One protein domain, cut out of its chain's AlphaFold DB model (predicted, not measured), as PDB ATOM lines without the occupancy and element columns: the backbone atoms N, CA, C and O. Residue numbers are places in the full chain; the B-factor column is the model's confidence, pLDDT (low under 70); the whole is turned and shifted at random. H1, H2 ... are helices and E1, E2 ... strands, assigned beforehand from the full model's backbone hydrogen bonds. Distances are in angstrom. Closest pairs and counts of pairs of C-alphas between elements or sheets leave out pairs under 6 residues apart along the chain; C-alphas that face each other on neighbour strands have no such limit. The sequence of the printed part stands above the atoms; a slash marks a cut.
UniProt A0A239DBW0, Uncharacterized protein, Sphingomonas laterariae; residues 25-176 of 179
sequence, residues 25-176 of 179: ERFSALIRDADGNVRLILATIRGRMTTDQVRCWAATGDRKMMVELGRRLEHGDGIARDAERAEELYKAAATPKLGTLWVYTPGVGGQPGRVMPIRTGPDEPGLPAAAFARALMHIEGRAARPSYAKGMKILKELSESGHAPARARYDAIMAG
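AT A GLANCE: This is residues 25 to 176 of the 179 residues of an uncharacterized protein of Sphingomonas laterariae (UniProt A0A239DBW0). Two strand hairpins, E1 with E2 and E3 with E4, reach away like arms, in opposite directions, from a body of six helices in which each helix packs on the next one along the chain. In the middle of that body H2, H3 and H4 form an up-and-down bundle, each running against the one before it; H1 packs on H2, H5 on H4 and H6 on H5. The 152 printed residues hold four named strands and six named helices in the order E1 E2 H1 H2 H3 E3 E4 H4 H5 H6, with both two-stranded sheets antiparallel and the class mixed, helices and strands. The whole is only just extended, close to loose, with a radius of gyration of the C-alphas of 22.7 A, and the arms make the length in its spans of 90 by 43 by 34 A.

IN THESE COORDINATES: E1, residues 25 to 32, begins with C-alpha 25 at (-62.907, -33.852, -39.429) and is 22.5 A long; E2, residues 38 to 46, is 25.9 A long. E3 is residues 100 to 105, with C-alpha 100 at (-42.845, -60.788, -15.471), and E4 is residues 114 to 119. H1 is residues 51 to 59; H2, residues 63 to 75, is 18.5 A long; H3 is residues 83 to 94. H4 is residues 128 to 139; H5, residues 148 to 160, is 18.2 A long; H6, residues 164 to 175, ends with C-alpha 175 at (-19.808, -42.385, -43.793).

HOW THE PARTS SIT: In the hairpin of E1 and E2, at 161 degrees, N 29 and O 41 are within hydrogen-bond range at 2.9 A. E1 is apart from H1. H1 touches H2, which takes part with residues 64 to 69 alone, at a steep tilt of 47 degrees; the closest C-alphas are those of Ala 58 and Met 66, 4.6 A. H2 and H3, a helical hairpin, touch at Gly 70 and Ala 86, their closest C-alphas, 4.0 A. H3 touches H4 at a shallow tilt of 34 degrees, only just short of steep, with the C-alphas of Tyr 90 and Ala 130 closest at 4.8 A. H4 and H5, a helical hairpin, touch at Ala 135 and Gly 151, their closest C-alphas, 4.0 A. H6, with residues 165 to 170 alone, touches H5 at a steep tilt of 57 degrees; the closest C-alphas are those of Ser 159 and Arg 167, 4.1 A. In the hairpin of E3 and E4, at 151 degrees, N 103 and O 116 are 2.9 A apart. In H1, H2, H3, H4, H5 and H6 every O i to N i+4 pair is within hydrogen-bond range.

THE WHOLE: The two C-alphas farthest apart are those of Asp 35 and Gly 109, 91.0 A. Residues 107 to 112 stand free. The printed part has no cut and no long link. Its mean pLDDT is 94.8, and no printed residue is under 70.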
ATOM      1  N   GLU A  25     -62.163 -34.585 -38.418       81.62
ATOM      2  CA  GLU A  25     -62.907 -33.852 -39.429       81.62
ATOM      3  C   GLU A  25     -63.215 -34.779 -40.600       81.62
ATOM      4  O   GLU A  25     -62.345 -35.471 -41.138       81.62
ATOM      5  N   ARG A  26     -64.485 -34.820 -40.998       86.56
ATOM      6  CA  ARG A  26     -64.933 -35.550 -42.183       86.56
ATOM      7  C   ARG A  26     -65.252 -34.534 -43.258       86.56
ATOM      8  O   ARG A  26     -66.090 -33.665 -43.037       86.56
ATOM      9  N   PHE A  27     -64.620 -34.676 -44.412       85.00
ATOM     10  CA  PHE A  27     -64.939 -33.868 -45.574       85.00
ATOM     11  C   PHE A  27     -65.510 -34.745 -46.684       85.00
ATOM     12  O   PHE A  27     -65.034 -35.854 -46.945       85.00
ATOM     13  N   SER A  28     -66.543 -34.224 -47.337       92.25
ATOM     14  CA  SER A  28     -67.133 -34.806 -48.534       92.25
ATOM     15  C   SER A  28     -67.236 -33.728 -49.601       92.25
ATOM     16  O   SER A  28     -67.853 -32.691 -49.360       92.25
ATOM     17  N   ALA A  29     -66.651 -33.972 -50.768       91.88
ATOM     18  CA  ALA A  29     -66.697 -33.049 -51.892       91.88
ATOM     19  C   ALA A  29     -67.105 -33.785 -53.167       91.88
ATOM     20  O   ALA A  29     -66.605 -34.874 -53.450       91.88
ATOM     21  N   LEU A  30     -67.997 -33.175 -53.944       94.69
ATOM     22  CA  LEU A  30     -68.262 -33.590 -55.316       94.69
ATOM     23  C   LEU A  30     -67.357 -32.773 -56.234       94.69
ATOM     24  O   LEU A  30     -67.436 -31.547 -56.254       94.69
ATOM     25  N   ILE A  31     -66.495 -33.454 -56.981       92.06
ATOM     26  CA  ILE A  31     -65.583 -32.838 -57.941       92.06
ATOM     27  C   ILE A  31     -65.994 -33.295 -59.330       92.06
ATOM     28  O   ILE A  31     -66.128 -34.492 -59.578       92.06
ATOM     29  N   ARG A  32     -66.191 -32.342 -60.238       95.50
ATOM     30  CA  ARG A  32     -66.374 -32.636 -61.657       95.50
ATOM     31  C   ARG A  32     -65.008 -32.616 -62.338       95.50
ATOM     32  O   ARG A  32     -64.276 -31.642 -62.170       95.50
ATOM     33  N   ASP A  33     -64.651 -33.685 -63.041       90.50
ATOM     34  CA  ASP A  33     -63.419 -33.721 -63.832       90.50
ATOM     35  C   ASP A  33     -63.583 -32.993 -65.178       90.50
ATOM     36  O   ASP A  33     -64.670 -32.520 -65.525       90.50
ATOM     37  N   ALA A  34     -62.479 -32.860 -65.919       91.12
ATOM     38  CA  ALA A  34     -62.458 -32.180 -67.215       91.12
ATOM     39  C   ALA A  34     -63.340 -32.872 -68.272       91.12
ATOM     40  O   ALA A  34     -63.820 -32.213 -69.191       91.12
ATOM     41  N   ASP A  35     -63.601 -34.169 -68.098       94.88
ATOM     42  CA  ASP A  35     -64.431 -34.987 -68.985       94.88
ATOM     43  C   ASP A  35     -65.925 -34.921 -68.612       94.88
ATOM     44  O   ASP A  35     -66.771 -35.549 -69.245       94.88
ATOM     45  N   GLY A  36     -66.271 -34.153 -67.574       91.88
ATOM     46  CA  GLY A  36     -67.641 -33.956 -67.112       91.88
ATOM     47  C   GLY A  36     -68.144 -35.018 -66.132       91.88
ATOM     48  O   GLY A  36     -69.277 -34.886 -65.653       91.88
ATOM     49  N   ASN A  37     -67.330 -36.014 -65.765       96.06
ATOM     50  CA  ASN A  37     -67.702 -37.020 -64.773       96.06
ATOM     51  C   ASN A  37     -67.686 -36.416 -63.369       96.06
ATOM     52  O   ASN A  37     -66.806 -35.632 -63.010       96.06
ATOM     53  N   VAL A  38     -68.650 -36.813 -62.541       94.00
ATOM     54  CA  VAL A  38     -68.719 -36.394 -61.139       94.00
ATOM     55  C   VAL A  38     -68.095 -37.472 -60.261       94.00
ATOM     56  O   VAL A  38     -68.502 -38.631 -60.302       94.00
ATOM     57  N   ARG A  39     -67.123 -37.082 -59.440       94.06
ATOM     58  CA  ARG A  39     -66.456 -37.932 -58.453       94.06
ATOM     59  C   ARG A  39     -66.794 -37.455 -57.050       94.06
ATOM     60  O   ARG A  39     -66.733 -36.262 -56.766       94.06
ATOM     61  N   LEU A  40     -67.116 -38.392 -56.165       93.88
ATOM     62  CA  LEU A  40     -67.256 -38.136 -54.736       93.88
ATOM     63  C   LEU A  40     -65.918 -38.412 -54.054       93.88
ATOM     64  O   LEU A  40     -65.443 -39.546 -54.053       93.88
ATOM     65  N   ILE A  41     -65.329 -37.386 -53.450       90.69
ATOM     66  CA  ILE A  41     -64.215 -37.554 -52.524       90.69
ATOM     67  C   ILE A  41     -64.781 -37.588 -51.115       90.69
ATOM     68  O   ILE A  41     -65.399 -36.627 -50.660       90.69
ATOM     69  N   LEU A  42     -64.538 -38.701 -50.430       91.69
ATOM     70  CA  LEU A  42     -64.728 -38.846 -48.997       91.69
ATOM     71  C   LEU A  42     -63.351 -38.922 -48.366       91.69
ATOM     72  O   LEU A  42     -62.559 -39.794 -48.728       91.69
ATOM     73  N   ALA A  43     -63.073 -38.062 -47.396       87.00
ATOM     74  CA  ALA A  43     -61.926 -38.310 -46.549       87.00
ATOM     75  C   ALA A  43     -62.117 -37.837 -45.117       87.00
ATOM     76  O   ALA A  43     -63.018 -37.083 -44.755       87.00
ATOM     77  N   THR A  44     -61.281 -38.429 -44.280       86.50
ATOM     78  CA  THR A  44     -61.317 -38.301 -42.834       86.50
ATOM     79  C   THR A  44     -59.949 -37.802 -42.405       86.50
ATOM     80  O   THR A  44     -58.957 -38.515 -42.560       86.50
ATOM     81  N   ILE A  45     -59.888 -36.572 -41.909       81.50
ATOM     82  CA  ILE A  45     -58.659 -35.934 -41.452       81.50
ATOM     83  C   ILE A  45     -58.647 -36.006 -39.929       81.50
ATOM     84  O   ILE A  45     -59.626 -35.678 -39.262       81.50
ATOM     85  N   ARG A  46     -57.533 -36.467 -39.362       80.88
ATOM     86  CA  ARG A  46     -57.307 -36.363 -37.920       80.88
ATOM     87  C   ARG A  46     -56.676 -35.009 -37.637       80.88
ATOM     88  O   ARG A  46     -55.583 -34.737 -38.133       80.88
ATOM     89  N   GLY A  47     -57.360 -34.192 -36.845       79.38
ATOM     90  CA  GLY A  47     -56.825 -32.928 -36.362       79.38
ATOM     91  C   GLY A  47     -55.593 -33.148 -35.481       79.38
ATOM     92  O   GLY A  47     -55.377 -34.227 -34.913       79.38
ATOM     93  N   ARG A  48     -54.760 -32.112 -35.352       82.50
ATOM     94  CA  ARG A  48     -53.642 -32.130 -34.404       82.50
ATOM     95  C   ARG A  48     -54.215 -32.132 -32.988       82.50
ATOM     96  O   ARG A  48     -54.933 -31.213 -32.615       82.50
ATOM     97  N   MET A  49     -53.857 -33.132 -32.184       88.81
ATOM     98  CA  MET A  49     -54.293 -33.178 -30.785       88.81
ATOM     99  C   MET A  49     -53.765 -31.964 -30.015       88.81
ATOM    100  O   MET A  49     -52.598 -31.574 -30.164       88.81
ATOM    101  N   THR A  50     -54.602 -31.392 -29.156       92.00
ATOM    102  CA  THR A  50     -54.198 -30.324 -28.241       92.00
ATOM    103  C   THR A  50     -53.156 -30.844 -27.254       92.00
ATOM    104  O   THR A  50     -52.983 -32.050 -27.060       92.00
ATOM    105  N   THR A  51     -52.406 -29.940 -26.633       92.81
ATOM    106  CA  THR A  51     -51.405 -30.337 -25.635       92.81
ATOM    107  C   THR A  51     -52.051 -31.061 -24.459       92.81
ATOM    108  O   THR A  51     -51.493 -32.046 -23.984       92.81
ATOM    109  N   ASP A  52     -53.239 -30.642 -24.030       92.25
ATOM    110  CA  ASP A  52     -53.928 -31.278 -22.907       92.25
ATOM    111  C   ASP A  52     -54.420 -32.683 -23.253       92.25
ATOM    112  O   ASP A  52     -54.262 -33.600 -22.447       92.25
ATOM    113  N   GLN A  53     -54.912 -32.890 -24.479       92.44
ATOM    114  CA  GLN A  53     -55.197 -34.229 -24.995       92.44
ATOM    115  C   GLN A  53     -53.937 -35.100 -24.960       92.44
ATOM    116  O   GLN A  53     -53.951 -36.179 -24.372       92.44
ATOM    117  N   VAL A  54     -52.831 -34.619 -25.534       94.50
ATOM    118  CA  VAL A  54     -51.560 -35.358 -25.558       94.50
ATOM    119  C   VAL A  54     -51.074 -35.682 -24.143       94.50
ATOM    120  O   VAL A  54     -50.684 -36.817 -23.885       94.50
ATOM    121  N   ARG A  55     -51.138 -34.730 -23.204       94.44
ATOM    122  CA  ARG A  55     -50.771 -34.942 -21.794       94.44
ATOM    123  C   ARG A  55     -51.642 -35.998 -21.130       94.44
ATOM    124  O   ARG A  55     -51.107 -36.869 -20.451       94.44
ATOM    125  N   CYS A  56     -52.954 -35.935 -21.344       94.31
ATOM    126  CA  CYS A  56     -53.889 -36.902 -20.786       94.31
ATOM    127  C   CYS A  56     -53.551 -38.316 -21.268       94.31
ATOM    128  O   CYS A  56     -53.322 -39.207 -20.455       94.31
ATOM    129  N   TRP A  57     -53.434 -38.516 -22.583       94.31
ATOM    130  CA  TRP A  57     -53.134 -39.834 -23.142       94.31
ATOM    131  C   TRP A  57     -51.712 -40.315 -22.816       94.31
ATOM    132  O   TRP A  57     -51.500 -41.496 -22.562       94.31
ATOM    133  N   ALA A  58     -50.722 -39.424 -22.749       95.31
ATOM    134  CA  ALA A  58     -49.388 -39.793 -22.277       95.31
ATOM    135  C   ALA A  58     -49.426 -40.285 -20.818       95.31
ATOM    136  O   ALA A  58     -48.739 -41.248 -20.475       95.31
ATOM    137  N   ALA A  59     -50.255 -39.672 -19.965       94.50
ATOM    138  CA  ALA A  59     -50.409 -40.063 -18.565       94.50
ATOM    139  C   ALA A  59     -51.084 -41.435 -18.380       94.50
ATOM    140  O   ALA A  59     -50.827 -42.097 -17.377       94.50
ATOM    141  N   THR A  60     -51.886 -41.906 -19.345       92.31
ATOM    142  CA  THR A  60     -52.461 -43.266 -19.308       92.31
ATOM    143  C   THR A  60     -51.472 -44.355 -19.728       92.31
ATOM    144  O   THR A  60     -51.783 -45.541 -19.635       92.31
ATOM    145  N   GLY A  61     -50.266 -43.982 -20.168       91.12
ATOM    146  CA  GLY A  61     -49.261 -44.931 -20.636       91.12
ATOM    147  C   GLY A  61     -49.210 -45.104 -22.154       91.12
ATOM    148  O   GLY A  61     -48.488 -45.993 -22.616       91.12
ATOM    149  N   ASP A  62     -49.938 -44.295 -22.936       93.50
ATOM    150  CA  ASP A  62     -49.853 -44.342 -24.396       93.50
ATOM    151  C   ASP A  62     -48.453 -43.895 -24.855       93.50
ATOM    152  O   ASP A  62     -48.086 -42.718 -24.807       93.50
ATOM    153  N   ARG A  63     -47.660 -44.863 -25.328       95.81
ATOM    154  CA  ARG A  63     -46.272 -44.642 -25.759       95.81
ATOM    155  C   ARG A  63     -46.161 -43.670 -26.938       95.81
ATOM    156  O   ARG A  63     -45.163 -42.959 -27.031       95.81
ATOM    157  N   LYS A  64     -47.149 -43.617 -27.839       95.00
ATOM    158  CA  LYS A  64     -47.136 -42.669 -28.966       95.00
ATOM    159  C   LYS A  64     -47.352 -41.250 -28.457       95.00
ATOM    160  O   LYS A  64     -46.671 -40.332 -28.907       95.00
ATOM    161  N   MET A  65     -48.246 -41.078 -27.487       96.06
ATOM    162  CA  MET A  65     -48.501 -39.775 -26.875       96.06
ATOM    163  C   MET A  65     -47.365 -39.333 -25.954       96.06
ATOM    164  O   MET A  65     -47.066 -38.145 -25.906       96.06
ATOM    165  N   MET A  66     -46.651 -40.261 -25.311       97.94
ATOM    166  CA  MET A  66     -45.389 -39.948 -24.627       97.94
ATOM    167  C   MET A  66     -44.334 -39.390 -25.591       97.94
ATOM    168  O   MET A  66     -43.686 -38.400 -25.261       97.94
ATOM    169  N   VAL A  67     -44.180 -39.981 -26.783       97.81
ATOM    170  CA  VAL A  67     -43.262 -39.462 -27.813       97.81
ATOM    171  C   VAL A  67     -43.697 -38.086 -28.298       97.81
ATOM    172  O   VAL A  67     -42.873 -37.180 -28.363       97.81
ATOM    173  N   GLU A  68     -44.982 -37.899 -28.601       96.75
ATOM    174  CA  GLU A  68     -45.482 -36.596 -29.049       96.75
ATOM    175  C   GLU A  68     -45.333 -35.524 -27.959       96.75
ATOM    176  O   GLU A  68     -44.918 -34.405 -28.253       96.75
ATOM    177  N   LEU A  69     -45.600 -35.856 -26.692       97.69
ATOM    178  CA  LEU A  69     -45.376 -34.940 -25.576       97.69
ATOM    179  C   LEU A  69     -43.891 -34.603 -25.417       97.69
ATOM    180  O   LEU A  69     -43.554 -33.432 -25.254       97.69
ATOM    181  N   GLY A  70     -43.013 -35.607 -25.503       97.69
ATOM    182  CA  GLY A  70     -41.564 -35.420 -25.461       97.69
ATOM    183  C   GLY A  70     -41.087 -34.474 -26.560       97.69
ATOM    184  O   GLY A  70     -40.369 -33.522 -26.274       97.69
ATOM    185  N   ARG A  71     -41.592 -34.642 -27.786       96.50
ATOM    186  CA  ARG A  71     -41.287 -33.765 -28.924       96.50
ATOM    187  C   ARG A  71     -41.729 -32.325 -28.667       96.50
ATOM    188  O   ARG A  71     -40.985 -31.388 -28.949       96.50
ATOM    189  N   ARG A  72     -42.924 -32.126 -28.101       96.75
ATOM    190  CA  ARG A  72     -43.411 -30.778 -27.765       96.75
ATOM    191  C   ARG A  72     -42.574 -30.112 -26.683       96.75
ATOM    192  O   ARG A  72     -42.269 -28.934 -26.817       96.75
ATOM    193  N   LEU A  73     -42.181 -30.856 -25.650       97.81
ATOM    194  CA  LEU A  73     -41.306 -30.355 -24.587       97.81
ATOM    195  C   LEU A  73     -39.891 -30.085 -25.103       97.81
ATOM    196  O   LEU A  73     -39.233 -29.169 -24.634       97.81
ATOM    197  N   GLU A  74     -39.417 -30.834 -26.090       94.62
ATOM    198  CA  GLU A  74     -38.098 -30.629 -26.676       94.62
ATOM    199  C   GLU A  74     -38.016 -29.357 -27.535       94.62
ATOM    200  O   GLU A  74     -37.025 -28.627 -27.455       94.62
ATOM    201  N   HIS A  75     -39.057 -29.077 -28.328       92.31
ATOM    202  CA  HIS A  75     -39.097 -27.941 -29.260       92.31
ATOM    203  C   HIS A  75     -39.824 -26.699 -28.725       92.31
ATOM    204  O   HIS A  75     -39.658 -25.616 -29.280       92.31
ATOM    205  N   GLY A  76     -40.594 -26.825 -27.643       93.44
ATOM    206  CA  GLY A  76     -41.440 -25.744 -27.135       93.44
ATOM    207  C   GLY A  76     -42.747 -25.555 -27.922       93.44
ATOM    208  O   GLY A  76     -43.278 -24.449 -28.000       93.44
ATOM    209  N   ASP A  77     -43.280 -26.619 -28.532       89.94
ATOM    210  CA  ASP A  77     -44.491 -26.565 -29.363       89.94
ATOM    211  C   ASP A  77     -45.755 -26.377 -28.502       89.94
ATOM    212  O   ASP A  77     -46.389 -27.346 -28.066       89.94
ATOM    213  N   GLY A  78     -46.143 -25.122 -28.274       87.31
ATOM    214  CA  GLY A  78     -47.338 -24.773 -27.498       87.31
ATOM    215  C   GLY A  78     -47.207 -25.033 -25.993       87.31
ATOM    216  O   GLY A  78     -48.207 -24.973 -25.281       87.31
ATOM    217  N   ILE A  79     -45.997 -25.338 -25.513       95.12
ATOM    218  CA  ILE A  79     -45.621 -25.489 -24.100       95.12
ATOM    219  C   ILE A  79     -44.184 -25.022 -23.888       95.12
ATOM    220  O   ILE A  79     -43.405 -24.974 -24.835       95.12
ATOM    221  N   ALA A  80     -43.818 -24.701 -22.646       96.38
ATOM    222  CA  ALA A  80     -42.436 -24.379 -22.307       96.38
ATOM    223  C   ALA A  80     -41.501 -25.563 -22.604       96.38
ATOM    224  O   ALA A  80     -41.867 -26.724 -22.391       96.38
ATOM    225  N   ARG A  81     -40.294 -25.252 -23.090       96.19
ATOM    226  CA  ARG A  81     -39.269 -26.257 -23.367       96.19
ATOM    227  C   ARG A  81     -38.781 -26.896 -22.066       96.19
ATOM    228  O   ARG A  81     -38.423 -26.189 -21.130       96.19
ATOM    229  N   ASP A  82     -38.698 -28.220 -22.055       97.81
ATOM    230  CA  ASP A  82     -38.165 -29.031 -20.963       97.81
ATOM    231  C   ASP A  82     -37.488 -30.285 -21.540       97.81
ATOM    232  O   ASP A  82     -38.118 -31.301 -21.850       97.81
ATOM    233  N   ALA A  83     -36.172 -30.192 -21.735       97.06
ATOM    234  CA  ALA A  83     -35.392 -31.271 -22.329       97.06
ATOM    235  C   ALA A  83     -35.210 -32.470 -21.383       97.06
ATOM    236  O   ALA A  83     -35.028 -33.592 -21.857       97.06
ATOM    237  N   GLU A  84     -35.245 -32.253 -20.065       97.94
ATOM    238  CA  GLU A  84     -35.117 -33.330 -19.079       97.94
ATOM    239  C   GLU A  84     -36.381 -34.186 -19.093       97.94
ATOM    240  O   GLU A  84     -36.313 -35.400 -19.302       97.94
ATOM    241  N   ARG A  85     -37.550 -33.542 -19.026       98.00
ATOM    242  CA  ARG A  85     -38.829 -34.242 -19.096       98.00
ATOM    243  C   ARG A  85     -39.056 -34.922 -20.445       98.00
ATOM    244  O   ARG A  85     -39.640 -36.007 -20.489       98.00
ATOM    245  N   ALA A  86     -38.576 -34.330 -21.540       98.12
ATOM    246  CA  ALA A  86     -38.584 -34.982 -22.848       98.12
ATOM    247  C   ALA A  86     -37.765 -36.288 -22.842       98.12
ATOM    248  O   ALA A  86     -38.265 -37.320 -23.297       98.12
ATOM    249  N   GLU A  87     -36.548 -36.282 -22.274       97.88
ATOM    250  CA  GLU A  87     -35.723 -37.497 -22.177       97.88
ATOM    251  C   GLU A  87     -36.421 -38.585 -21.354       97.88
ATOM    252  O   GLU A  87     -36.415 -39.755 -21.746       97.88
ATOM    253  N   GLU A  88     -37.035 -38.216 -20.227       97.94
ATOM    254  CA  GLU A  88     -37.769 -39.149 -19.367       97.94
ATOM    255  C   GLU A  88     -38.922 -39.829 -20.108       97.94
ATOM    256  O   GLU A  88     -39.070 -41.051 -20.034       97.94
ATOM    257  N   LEU A  89     -39.708 -39.057 -20.862       98.44
ATOM    258  CA  LEU A  89     -40.820 -39.578 -21.653       98.44
ATOM    259  C   LEU A  89     -40.334 -40.508 -22.763       98.44
ATOM    260  O   LEU A  89     -40.875 -41.605 -22.924       98.44
ATOM    261  N   TYR A  90     -39.284 -40.122 -23.492       98.31
ATOM    262  CA  TYR A  90     -38.709 -40.993 -24.512       98.31
ATOM    263  C   TYR A  90     -38.130 -42.273 -23.906       98.31
ATOM    264  O   TYR A  90     -38.332 -43.356 -24.450       98.31
ATOM    265  N   LYS A  91     -37.452 -42.182 -22.755       97.81
ATOM    266  CA  LYS A  91     -36.938 -43.350 -22.029       97.81
ATOM    267  C   LYS A  91     -38.080 -44.277 -21.613       97.81
ATOM    268  O   LYS A  91     -37.985 -45.482 -21.843       97.81
ATOM    269  N   ALA A  92     -39.153 -43.740 -21.037       97.44
ATOM    270  CA  ALA A  92     -40.311 -44.523 -20.616       97.44
ATOM    271  C   ALA A  92     -40.984 -45.227 -21.806       97.44
ATOM    272  O   ALA A  92     -41.236 -46.429 -21.748       97.44
ATOM    273  N   ALA A  93     -41.199 -44.514 -22.914       98.19
ATOM    274  CA  ALA A  93     -41.806 -45.079 -24.118       98.19
ATOM    275  C   ALA A  93     -40.908 -46.115 -24.822       98.19
ATOM    276  O   ALA A  93     -41.419 -47.078 -25.396       98.19
ATOM    277  N   ALA A  94     -39.585 -45.946 -24.759       97.88
ATOM    278  CA  ALA A  94     -38.597 -46.872 -25.311       97.88
ATOM    279  C   ALA A  94     -38.377 -48.126 -24.453       97.88
ATOM    280  O   ALA A  94     -37.830 -49.110 -24.945       97.88
ATOM    281  N   THR A  95     -38.765 -48.106 -23.176       96.31
ATOM    282  CA  THR A  95     -38.508 -49.227 -22.268       96.31
ATOM    283  C   THR A  95     -39.563 -50.325 -22.474       96.31
ATOM    284  O   THR A  95     -40.770 -50.040 -22.432       96.31
ATOM    285  N   PRO A  96     -39.150 -51.585 -22.710       93.81
ATOM    286  CA  PRO A  96     -40.085 -52.698 -22.782       93.81
ATOM    287  C   PRO A  96     -40.751 -52.911 -21.422       93.81
ATOM    288  O   PRO A  96     -40.113 -52.793 -20.374       93.81
ATOM    289  N   LYS A  97     -42.042 -53.236 -21.438       92.00
ATOM    290  CA  LYS A  97     -42.730 -53.706 -20.235       92.00
ATOM    291  C   LYS A  97     -42.641 -55.215 -20.245       92.00
ATOM    292  O   LYS A  97     -43.143 -55.850 -21.166       92.00
ATOM    293  N   LEU A  98     -41.989 -55.769 -19.237       93.44
ATOM    294  CA  LEU A  98     -41.955 -57.209 -19.065       93.44
ATOM    295  C   LEU A  98     -43.254 -57.631 -18.386       93.44
ATOM    296  O   LEU A  98     -43.634 -57.075 -17.359       93.44
ATOM    297  N   GLY A  99     -43.899 -58.655 -18.921       93.62
ATOM    298  CA  GLY A  99     -45.027 -59.327 -18.298       93.62
ATOM    299  C   GLY A  99     -44.615 -60.197 -17.109       93.62
ATOM    300  O   GLY A  99     -45.396 -61.028 -16.658       93.62
ATOM    301  N   THR A 100     -43.383 -60.053 -16.616       95.25
ATOM    302  CA  THR A 100     -42.845 -60.788 -15.471       95.25
ATOM    303  C   THR A 100     -42.554 -59.823 -14.326       95.25
ATOM    304  O   THR A 100     -41.725 -58.923 -14.459       95.25
ATOM    305  N   LEU A 101     -43.203 -60.050 -13.186       94.31
ATOM    306  CA  LEU A 101     -42.919 -59.385 -11.921       94.31
ATOM    307  C   LEU A 101     -41.913 -60.213 -11.121       94.31
ATOM    308  O   LEU A 101     -42.088 -61.418 -10.963       94.31
ATOM    309  N   TRP A 102     -40.888 -59.570 -10.571       94.38
ATOM    310  CA  TRP A 102     -39.941 -60.217  -9.666       94.38
ATOM    311  C   TRP A 102     -40.349 -59.934  -8.224       94.38
ATOM    312  O   TRP A 102     -40.300 -58.789  -7.778       94.38
ATOM    313  N   VAL A 103     -40.774 -60.971  -7.505       95.38
ATOM    314  CA  VAL A 103     -41.218 -60.857  -6.112       95.38
ATOM    315  C   VAL A 103     -40.157 -61.438  -5.195       95.38
ATOM    316  O   VAL A 103     -39.738 -62.583  -5.361       95.38
ATOM    317  N   TYR A 104     -39.732 -60.647  -4.216       96.31
ATOM    318  CA  TYR A 104     -38.892 -61.130  -3.130       96.31
ATOM    319  C   TYR A 104     -39.755 -61.789  -2.051       96.31
ATOM    320  O   TYR A 104     -40.695 -61.185  -1.538       96.31
ATOM    321  N   THR A 105     -39.411 -63.019  -1.689       94.06
ATOM    322  CA  THR A 105     -39.959 -63.725  -0.534       94.06
ATOM    323  C   THR A 105     -38.875 -63.797   0.542       94.06
ATOM    324  O   THR A 105     -37.841 -64.433   0.301       94.06
ATOM    325  N   PRO A 106     -39.068 -63.167   1.715       94.81
ATOM    326  CA  PRO A 106     -38.124 -63.290   2.817       94.81
ATOM    327  C   PRO A 106     -38.060 -64.741   3.295       94.81
ATOM    328  O   PRO A 106     -39.053 -65.470   3.267       94.81
ATOM    329  N   GLY A 107     -36.877 -65.171   3.721       94.25
ATOM    330  CA  GLY A 107     -36.706 -66.491   4.310       94.25
ATOM    331  C   GLY A 107     -37.238 -66.531   5.743       94.25
ATOM    332  O   GLY A 107     -37.230 -65.525   6.451       94.25
ATOM    333  N   VAL A 108     -37.715 -67.699   6.169       93.12
ATOM    334  CA  VAL A 108     -38.263 -67.931   7.515       93.12
ATOM    335  C   VAL A 108     -37.458 -69.045   8.183       93.12
ATOM    336  O   VAL A 108     -37.045 -69.993   7.516       93.12
ATOM    337  N   GLY A 109     -37.204 -68.928   9.490       90.88
ATOM    338  CA  GLY A 109     -36.496 -69.960  10.260       90.88
ATOM    339  C   GLY A 109     -35.013 -70.113   9.902       90.88
ATOM    340  O   GLY A 109     -34.513 -71.231   9.843       90.88
ATOM    341  N   GLY A 110     -34.317 -69.007   9.613       91.12
ATOM    342  CA  GLY A 110     -32.885 -69.016   9.275       91.12
ATOM    343  C   GLY A 110     -32.564 -69.389   7.823       91.12
ATOM    344  O   GLY A 110     -31.394 -69.438   7.454       91.12
ATOM    345  N   GLN A 111     -33.578 -69.621   6.986       94.12
ATOM    346  CA  GLN A 111     -33.394 -69.848   5.551       94.12
ATOM    347  C   GLN A 111     -33.154 -68.527   4.801       94.12
ATOM    348  O   GLN A 111     -33.690 -67.493   5.208       94.12
ATOM    349  N   PRO A 112     -32.392 -68.525   3.691       94.19
ATOM    350  CA  PRO A 112     -32.221 -67.340   2.860       94.19
ATOM    351  C   PRO A 112     -33.519 -66.976   2.122       94.19
ATOM    352  O   PRO A 112     -34.310 -67.841   1.738       94.19
ATOM    353  N   GLY A 113     -33.730 -65.678   1.894       96.31
ATOM    354  CA  GLY A 113     -34.809 -65.197   1.029       96.31
ATOM    355  C   GLY A 113     -34.569 -65.546  -0.441       96.31
ATOM    356  O   GLY A 113     -33.455 -65.867  -0.852       96.31
ATOM    357  N   ARG A 114     -35.625 -65.471  -1.253       96.06
ATOM    358  CA  ARG A 114     -35.583 -65.812  -2.683       96.06
ATOM    359  C   ARG A 114     -36.285 -64.749  -3.511       96.06
ATOM    360  O   ARG A 114     -37.238 -64.139  -3.043       96.06
ATOM    361  N   VAL A 115     -35.857 -64.575  -4.757       97.06
ATOM    362  CA  VAL A 115     -36.571 -63.766  -5.753       97.06
ATOM    363  C   VAL A 115     -37.195 -64.713  -6.767       97.06
ATOM    364  O   VAL A 115     -36.499 -65.547  -7.344       97.06
ATOM    365  N   MET A 116     -38.506 -64.608  -6.964       95.62
ATOM    366  CA  MET A 116     -39.260 -65.476  -7.866       95.62
ATOM    367  C   MET A 116     -39.888 -64.655  -8.999       95.62
ATOM    368  O   MET A 116     -40.504 -63.622  -8.724       95.62
ATOM    369  N   PRO A 117     -39.762 -65.095 -10.264       95.31
ATOM    370  CA  PRO A 117     -40.491 -64.496 -11.371       95.31
ATOM    371  C   PRO A 117     -41.948 -64.967 -11.358       95.31
ATOM    372  O   PRO A 117     -42.226 -66.164 -11.308       95.31
ATOM    373  N   ILE A 118     -42.885 -64.029 -11.460       95.12
ATOM    374  CA  ILE A 118     -44.318 -64.287 -11.601       95.12
ATOM    375  C   ILE A 118     -44.771 -63.704 -12.936       95.12
ATOM    376  O   ILE A 118     -44.619 -62.508 -13.181       95.12
ATOM    377  N   ARG A 119     -45.332 -64.544 -13.812       95.06
ATOM    378  CA  ARG A 119     -45.910 -64.100 -15.084       95.06
ATOM    379  C   ARG A 119     -47.256 -63.427 -14.810       95.06
ATOM    380  O   ARG A 119     -48.200 -64.085 -14.393       95.06
ATOM    381  N   THR A 120     -47.330 -62.123 -15.038       94.31
ATOM    382  CA  THR A 120     -48.528 -61.292 -14.855       94.31
ATOM    383  C   THR A 120     -49.159 -60.864 -16.181       94.31
ATOM    384  O   THR A 120     -50.263 -60.332 -16.180       94.31
ATOM    385  N   GLY A 121     -48.485 -61.088 -17.313       93.62
ATOM    386  CA  GLY A 121     -49.000 -60.750 -18.640       93.62
ATOM    387  C   GLY A 121     -48.012 -61.050 -19.772       93.62
ATOM    388  O   GLY A 121     -46.991 -61.703 -19.534       93.62
ATOM    389  N   PRO A 122     -48.313 -60.607 -21.005       94.56
ATOM    390  CA  PRO A 122     -47.367 -60.633 -22.115       94.56
ATOM    391  C   PRO A 122     -46.280 -59.560 -21.954       94.56
ATOM    392  O   PRO A 122     -46.497 -58.533 -21.309       94.56
ATOM    393  N   ASP A 123     -45.125 -59.785 -22.579       94.62
ATOM    394  CA  ASP A 123     -44.119 -58.739 -22.748       94.62
ATOM    395  C   ASP A 123     -44.576 -57.765 -23.841       94.62
ATOM    396  O   ASP A 123     -45.013 -58.170 -24.920       94.62
ATOM    397  N   GLU A 124     -44.448 -56.468 -23.581       92.31
ATOM    398  CA  GLU A 124     -44.702 -55.425 -24.566       92.31
ATOM    399  C   GLU A 124     -43.382 -54.761 -24.967       92.31
ATOM    400  O   GLU A 124     -42.713 -54.165 -24.108       92.31
ATOM    401  N   PRO A 125     -43.012 -54.784 -26.259       92.50
ATOM    402  CA  PRO A 125     -41.804 -54.121 -26.714       92.50
ATOM    403  C   PRO A 125     -41.888 -52.607 -26.484       92.50
ATOM    404  O   PRO A 125     -42.957 -51.990 -26.522       92.50
ATOM    405  N   GLY A 126     -40.728 -51.996 -26.252       95.06
ATOM    406  CA  GLY A 126     -40.596 -50.545 -26.265       95.06
ATOM    407  C   GLY A 126     -40.807 -49.976 -27.668       95.06
ATOM    408  O   GLY A 126     -40.683 -50.688 -28.663       95.06
ATOM    409  N   LEU A 127     -41.120 -48.684 -27.762       97.44
ATOM    410  CA  LEU A 127     -41.338 -48.017 -29.043       97.44
ATOM    411  C   LEU A 127     -39.991 -47.586 -29.665       97.44
ATOM    412  O   LEU A 127     -39.349 -46.682 -29.120       97.44
ATOM    413  N   PRO A 128     -39.571 -48.135 -30.826       97.69
ATOM    414  CA  PRO A 128     -38.275 -47.799 -31.434       97.69
ATOM    415  C   PRO A 128     -38.136 -46.314 -31.782       97.69
ATOM    416  O   PRO A 128     -37.069 -45.733 -31.607       97.69
ATOM    417  N   ALA A 129     -39.237 -45.669 -32.184       97.56
ATOM    418  CA  ALA A 129     -39.264 -44.234 -32.466       97.56
ATOM    419  C   ALA A 129     -38.891 -43.377 -31.239       97.56
ATOM    420  O   ALA A 129     -38.242 -42.346 -31.387       97.56
ATOM    421  N   ALA A 130     -39.250 -43.815 -30.026       98.31
ATOM    422  CA  ALA A 130     -38.882 -43.122 -28.793       98.31
ATOM    423  C   ALA A 130     -37.379 -43.252 -28.505       98.31
ATOM    424  O   ALA A 130     -36.711 -42.272 -28.182       98.31
ATOM    425  N   ALA A 131     -36.836 -44.461 -28.672       98.38
ATOM    426  CA  ALA A 131     -35.407 -44.711 -28.523       98.38
ATOM    427  C   ALA A 131     -34.592 -43.910 -29.552       98.38
ATOM    428  O   ALA A 131     -33.566 -43.331 -29.203       98.38
ATOM    429  N   PHE A 132     -35.082 -43.814 -30.792       98.56
ATOM    430  CA  PHE A 132     -34.460 -43.026 -31.853       98.56
ATOM    431  C   PHE A 132     -34.461 -41.526 -31.533       98.56
ATOM    432  O   PHE A 132     -33.403 -40.902 -31.576       98.56
ATOM    433  N   ALA A 133     -35.601 -40.957 -31.121       98.25
ATOM    434  CA  ALA A 133     -35.679 -39.554 -30.698       98.25
ATOM    435  C   ALA A 133     -34.701 -39.255 -29.549       98.25
ATOM    436  O   ALA A 133     -33.960 -38.271 -29.581       98.25
ATOM    437  N   ARG A 134     -34.611 -40.174 -28.579       98.06
ATOM    438  CA  ARG A 134     -33.659 -40.079 -27.471       98.06
ATOM    439  C   ARG A 134     -32.194 -40.213 -27.898       98.06
ATOM    440  O   ARG A 134     -31.320 -39.591 -27.297       98.06
ATOM    441  N   ALA A 135     -31.888 -41.023 -28.905       98.38
ATOM    442  CA  ALA A 135     -30.541 -41.082 -29.461       98.38
ATOM    443  C   ALA A 135     -30.157 -39.737 -30.091       98.38
ATOM    444  O   ALA A 135     -29.094 -39.195 -29.781       98.38
ATOM    445  N   LEU A 136     -31.048 -39.170 -30.911       98.12
ATOM    446  CA  LEU A 136     -30.814 -37.900 -31.594       98.12
ATOM    447  C   LEU A 136     -30.614 -36.743 -30.620       98.12
ATOM    448  O   LEU A 136     -29.641 -36.009 -30.767       98.12
ATOM    449  N   MET A 137     -31.440 -36.616 -29.577       97.00
ATOM    450  CA  MET A 137     -31.264 -35.529 -28.605       97.00
ATOM    451  C   MET A 137     -29.896 -35.575 -27.902       97.00
ATOM    452  O   MET A 137     -29.350 -34.536 -27.532       97.00
ATOM    453  N   HIS A 138     -29.314 -36.767 -27.728       98.19
ATOM    454  CA  HIS A 138     -27.978 -36.926 -27.160       98.19
ATOM    455  C   HIS A 138     -26.855 -36.659 -28.169       98.19
ATOM    456  O   HIS A 138     -25.837 -36.093 -27.776       98.19
ATOM    457  N   ILE A 139     -27.032 -37.061 -29.431       98.06
ATOM    458  CA  ILE A 139     -26.063 -36.842 -30.518       98.06
ATOM    459  C   ILE A 139     -25.992 -35.357 -30.890       98.06
ATOM    460  O   ILE A 139     -24.910 -34.822 -31.098       98.06
ATOM    461  N   GLU A 140     -27.140 -34.687 -30.937       95.75
ATOM    462  CA  GLU A 140     -27.289 -33.305 -31.405       95.75
ATOM    463  C   GLU A 140     -27.152 -32.271 -30.278       95.75
ATOM    464  O   GLU A 140     -27.327 -31.078 -30.507       95.75
ATOM    465  N   GLY A 141     -26.884 -32.706 -29.044       95.81
ATOM    466  CA  GLY A 141     -26.704 -31.790 -27.915       95.81
ATOM    467  C   GLY A 141     -27.992 -31.156 -27.377       95.81
ATOM    468  O   GLY A 141     -27.916 -30.204 -26.607       95.81
ATOM    469  N   ARG A 142     -29.176 -31.657 -27.756       94.19
ATOM    470  CA  ARG A 142     -30.482 -31.102 -27.342       94.19
ATOM    471  C   ARG A 142     -30.945 -31.558 -25.955       94.19
ATOM    472  O   ARG A 142     -31.799 -30.897 -25.365       94.19
ATOM    473  N   ALA A 143     -30.401 -32.667 -25.451       94.69
ATOM    474  CA  ALA A 143     -30.695 -33.197 -24.120       94.69
ATOM    475  C   ALA A 143     -30.230 -32.260 -22.993       94.69
ATOM    476  O   ALA A 143     -29.259 -31.530 -23.157       94.69
ATOM    477  N   ALA A 144     -30.857 -32.350 -21.813       94.06
ATOM    478  CA  ALA A 144     -30.426 -31.591 -20.632       94.06
ATOM    479  C   ALA A 144     -28.980 -31.925 -20.214       94.06
ATOM    480  O   ALA A 144     -28.225 -31.057 -19.787       94.06
ATOM    481  N   ARG A 145     -28.580 -33.195 -20.373       95.56
ATOM    482  CA  ARG A 145     -27.198 -33.670 -20.208       95.56
ATOM    483  C   ARG A 145     -26.801 -34.514 -21.425       95.56
ATOM    484  O   ARG A 145     -27.029 -35.730 -21.433       95.56
ATOM    485  N   PRO A 146     -26.272 -33.894 -22.494       96.75
ATOM    486  CA  PRO A 146     -25.894 -34.605 -23.706       96.75
ATOM    487  C   PRO A 146     -24.782 -35.626 -23.474       96.75
ATOM    488  O   PRO A 146     -23.897 -35.443 -22.644       96.75
ATOM    489  N   SER A 147     -24.821 -36.714 -24.236       98.25
ATOM    490  CA  SER A 147     -23.763 -37.720 -24.240       98.25
ATOM    491  C   SER A 147     -23.749 -38.388 -25.604       98.25
ATOM    492  O   SER A 147     -24.553 -39.277 -25.883       98.25
ATOM    493  N   TYR A 148     -22.823 -37.952 -26.455       97.81
ATOM    494  CA  TYR A 148     -22.688 -38.476 -27.812       97.81
ATOM    495  C   TYR A 148     -22.530 -40.003 -27.817       97.81
ATOM    496  O   TYR A 148     -23.244 -40.698 -28.532       97.81
ATOM    497  N   ALA A 149     -21.677 -40.540 -26.936       98.19
ATOM    498  CA  ALA A 149     -21.461 -41.980 -26.793       98.19
ATOM    499  C   ALA A 149     -22.756 -42.743 -26.462       98.19
ATOM    500  O   ALA A 149     -23.043 -43.779 -27.061       98.19
ATOM    501  N   LYS A 150     -23.574 -42.212 -25.545       97.69
ATOM    502  CA  LYS A 150     -24.873 -42.795 -25.189       97.69
ATOM    503  C   LYS A 150     -25.844 -42.761 -26.368       97.69
ATOM    504  O   LYS A 150     -26.509 -43.760 -26.625       97.69
ATOM    505  N   GLY A 151     -25.915 -41.638 -27.081       98.12
ATOM    506  CA  GLY A 151     -26.762 -41.500 -28.263       98.12
ATOM    507  C   GLY A 151     -26.356 -42.460 -29.385       98.12
ATOM    508  O   GLY A 151     -27.204 -43.182 -29.903       98.12
ATOM    509  N   MET A 152     -25.058 -42.557 -29.682       98.44
ATOM    510  CA  MET A 152     -24.517 -43.487 -30.678       98.44
ATOM    511  C   MET A 152     -24.747 -44.951 -30.315       98.44
ATOM    512  O   MET A 152     -25.074 -45.742 -31.195       98.44
ATOM    513  N   LYS A 153     -24.626 -45.318 -29.033       98.44
ATOM    514  CA  LYS A 153     -24.932 -46.677 -28.571       98.44
ATOM    515  C   LYS A 153     -26.382 -47.057 -28.882       98.44
ATOM    516  O   LYS A 153     -26.614 -48.075 -29.522       98.44
ATOM    517  N   ILE A 154     -27.337 -46.212 -28.488       98.25
ATOM    518  CA  ILE A 154     -28.770 -46.448 -28.740       98.25
ATOM    519  C   ILE A 154     -29.050 -46.503 -30.246       98.25
ATOM    520  O   ILE A 154     -29.795 -47.360 -30.714       98.25
ATOM    521  N   LEU A 155     -28.450 -45.592 -31.016       98.38
ATOM    522  CA  LEU A 155     -28.631 -45.531 -32.463       98.38
ATOM    523  C   LEU A 155     -28.121 -46.800 -33.160       98.38
ATOM    524  O   LEU A 155     -28.798 -47.327 -34.042       98.38
ATOM    525  N   LYS A 156     -26.955 -47.303 -32.740       98.38
ATOM    526  CA  LYS A 156     -26.372 -48.551 -33.232       98.38
ATOM    527  C   LYS A 156     -27.275 -49.747 -32.927       98.38
ATOM    528  O   LYS A 156     -27.614 -50.483 -33.844       98.38
ATOM    529  N   GLU A 157     -27.717 -49.889 -31.677       97.81
ATOM    530  CA  GLU A 157     -28.617 -50.975 -31.253       97.81
ATOM    531  C   GLU A 157     -29.915 -50.990 -32.084       97.81
ATOM    532  O   GLU A 157     -30.354 -52.045 -32.537       97.81
ATOM    533  N   LEU A 158     -30.499 -49.817 -32.360       97.88
ATOM    534  CA  LEU A 158     -31.685 -49.691 -33.216       97.88
ATOM    535  C   LEU A 158     -31.414 -50.024 -34.691       97.88
ATOM    536  O   LEU A 158     -32.279 -50.585 -35.365       97.88
ATOM    537  N   SER A 159     -30.240 -49.653 -35.206       98.12
ATOM    538  CA  SER A 159     -29.814 -50.003 -36.566       98.12
ATOM    539  C   SER A 159     -29.695 -51.522 -36.723       98.12
ATOM    540  O   SER A 159     -30.283 -52.099 -37.640       98.12
ATOM    541  N   GLU A 160     -29.021 -52.178 -35.773       97.12
ATOM    542  CA  GLU A 160     -28.832 -53.633 -35.729       97.12
ATOM    543  C   GLU A 160     -30.158 -54.384 -35.544       97.12
ATOM    544  O   GLU A 160     -30.343 -55.460 -36.111       97.12
ATOM    545  N   SER A 161     -31.125 -53.793 -34.834       95.00
ATOM    546  CA  SER A 161     -32.482 -54.337 -34.706       95.00
ATOM    547  C   SER A 161     -33.384 -54.071 -35.923       95.00
ATOM    548  O   SER A 161     -34.582 -54.350 -35.864       95.00
ATOM    549  N   GLY A 162     -32.864 -53.478 -37.004       95.88
ATOM    550  CA  GLY A 162     -33.598 -53.247 -38.252       95.88
ATOM    551  C   GLY A 162     -34.488 -51.997 -38.285       95.88
ATOM    552  O   GLY A 162     -35.332 -51.873 -39.175       95.88
ATOM    553  N   HIS A 163     -34.335 -51.042 -37.360       97.25
ATOM    554  CA  HIS A 163     -35.085 -49.785 -37.413       97.25
ATOM    555  C   HIS A 163     -34.537 -48.878 -38.529       97.25
ATOM    556  O   HIS A 163     -33.508 -48.225 -38.364       97.25
ATOM    557  N   ALA A 164     -35.237 -48.815 -39.666       97.75
ATOM    558  CA  ALA A 164     -34.761 -48.132 -40.873       97.75
ATOM    559  C   ALA A 164     -34.301 -46.667 -40.664       97.75
ATOM    560  O   ALA A 164     -33.217 -46.336 -41.148       97.75
ATOM    561  N   PRO A 165     -35.019 -45.803 -39.911       97.69
ATOM    562  CA  PRO A 165     -34.540 -44.449 -39.618       97.69
ATOM    563  C   PRO A 165     -33.216 -44.424 -38.844       97.69
ATOM    564  O   PRO A 165     -32.341 -43.612 -39.144       97.69
ATOM    565  N   ALA A 166     -33.043 -45.334 -37.878       97.81
ATOM    566  CA  ALA A 166     -31.796 -45.445 -37.128       97.81
ATOM    567  C   ALA A 166     -30.651 -45.927 -38.010       97.81
ATOM    568  O   ALA A 166     -29.573 -45.345 -37.951       97.81
ATOM    569  N   ARG A 167     -30.897 -46.932 -38.858       97.62
ATOM    570  CA  ARG A 167     -29.898 -47.435 -39.802       97.62
ATOM    571  C   ARG A 167     -29.415 -46.348 -40.752       97.62
ATOM    572  O   ARG A 167     -28.223 -46.079 -40.793       97.62
ATOM    573  N   ALA A 168     -30.337 -45.649 -41.413       97.50
ATOM    574  CA  ALA A 168     -29.990 -44.554 -42.314       97.50
ATOM    575  C   ALA A 168     -29.169 -43.464 -41.607       97.50
ATOM    576  O   ALA A 168     -28.167 -42.985 -42.136       97.50
ATOM    577  N   ARG A 169     -29.562 -43.087 -40.383       97.25
ATOM    578  CA  ARG A 169     -28.832 -42.080 -39.609       97.25
ATOM    579  C   ARG A 169     -27.456 -42.569 -39.160       97.25
ATOM    580  O   ARG A 169     -26.514 -41.784 -39.202       97.25
ATOM    581  N   TYR A 170     -27.349 -43.818 -38.714       97.31
ATOM    582  CA  TYR A 170     -26.093 -44.431 -38.289       97.31
ATOM    583  C   TYR A 170     -25.110 -44.508 -39.457       97.31
ATOM    584  O   TYR A 170     -23.992 -44.014 -39.338       97.31
ATOM    585  N   ASP A 171     -25.557 -45.028 -40.600       96.75
ATOM    586  CA  ASP A 171     -24.750 -45.151 -41.814       96.75
ATOM    587  C   ASP A 171     -24.256 -43.774 -42.283       96.75
ATOM    588  O   ASP A 171     -23.074 -43.613 -42.573       96.75
ATOM    589  N   ALA A 172     -25.115 -42.746 -42.251       96.00
ATOM    590  CA  ALA A 172     -24.727 -41.372 -42.579       96.00
ATOM    591  C   ALA A 172     -23.673 -40.787 -41.620       96.00
ATOM    592  O   ALA A 172     -22.794 -40.048 -42.051       96.00
ATOM    593  N   ILE A 173     -23.738 -41.101 -40.321       95.50
ATOM    594  CA  ILE A 173     -22.713 -40.670 -39.354       95.50
ATOM    595  C   ILE A 173     -21.389 -41.396 -39.619       95.50
ATOM    596  O   ILE A 173     -20.333 -40.769 -39.577       95.50
ATOM    597  N   MET A 174     -21.441 -42.699 -39.905       95.31
ATOM    598  CA  MET A 174     -20.251 -43.522 -40.145       95.31
ATOM    599  C   MET A 174     -19.574 -43.226 -41.487       95.31
ATOM    600  O   MET A 174     -18.357 -43.351 -41.583       95.31
ATOM    601  N   ALA A 175     -20.339 -42.817 -42.502       94.62
ATOM    602  CA  ALA A 175     -19.808 -42.385 -43.793       94.62
ATOM    603  C   ALA A 175     -19.031 -41.058 -43.705       94.62
ATOM    604  O   ALA A 175     -18.213 -40.769 -44.575       94.62
ATOM    605  N   GLY A 176     -19.255 -40.270 -42.648       87.75
ATOM    606  CA  GLY A 176     -18.666 -38.945 -42.498       87.75
ATOM    607  C   GLY A 176     -19.286 -37.906 -43.446       87.75
ATOM    608  O   GLY A 176     -20.244 -38.196 -44.166       87.75
TER     609      GLY A 176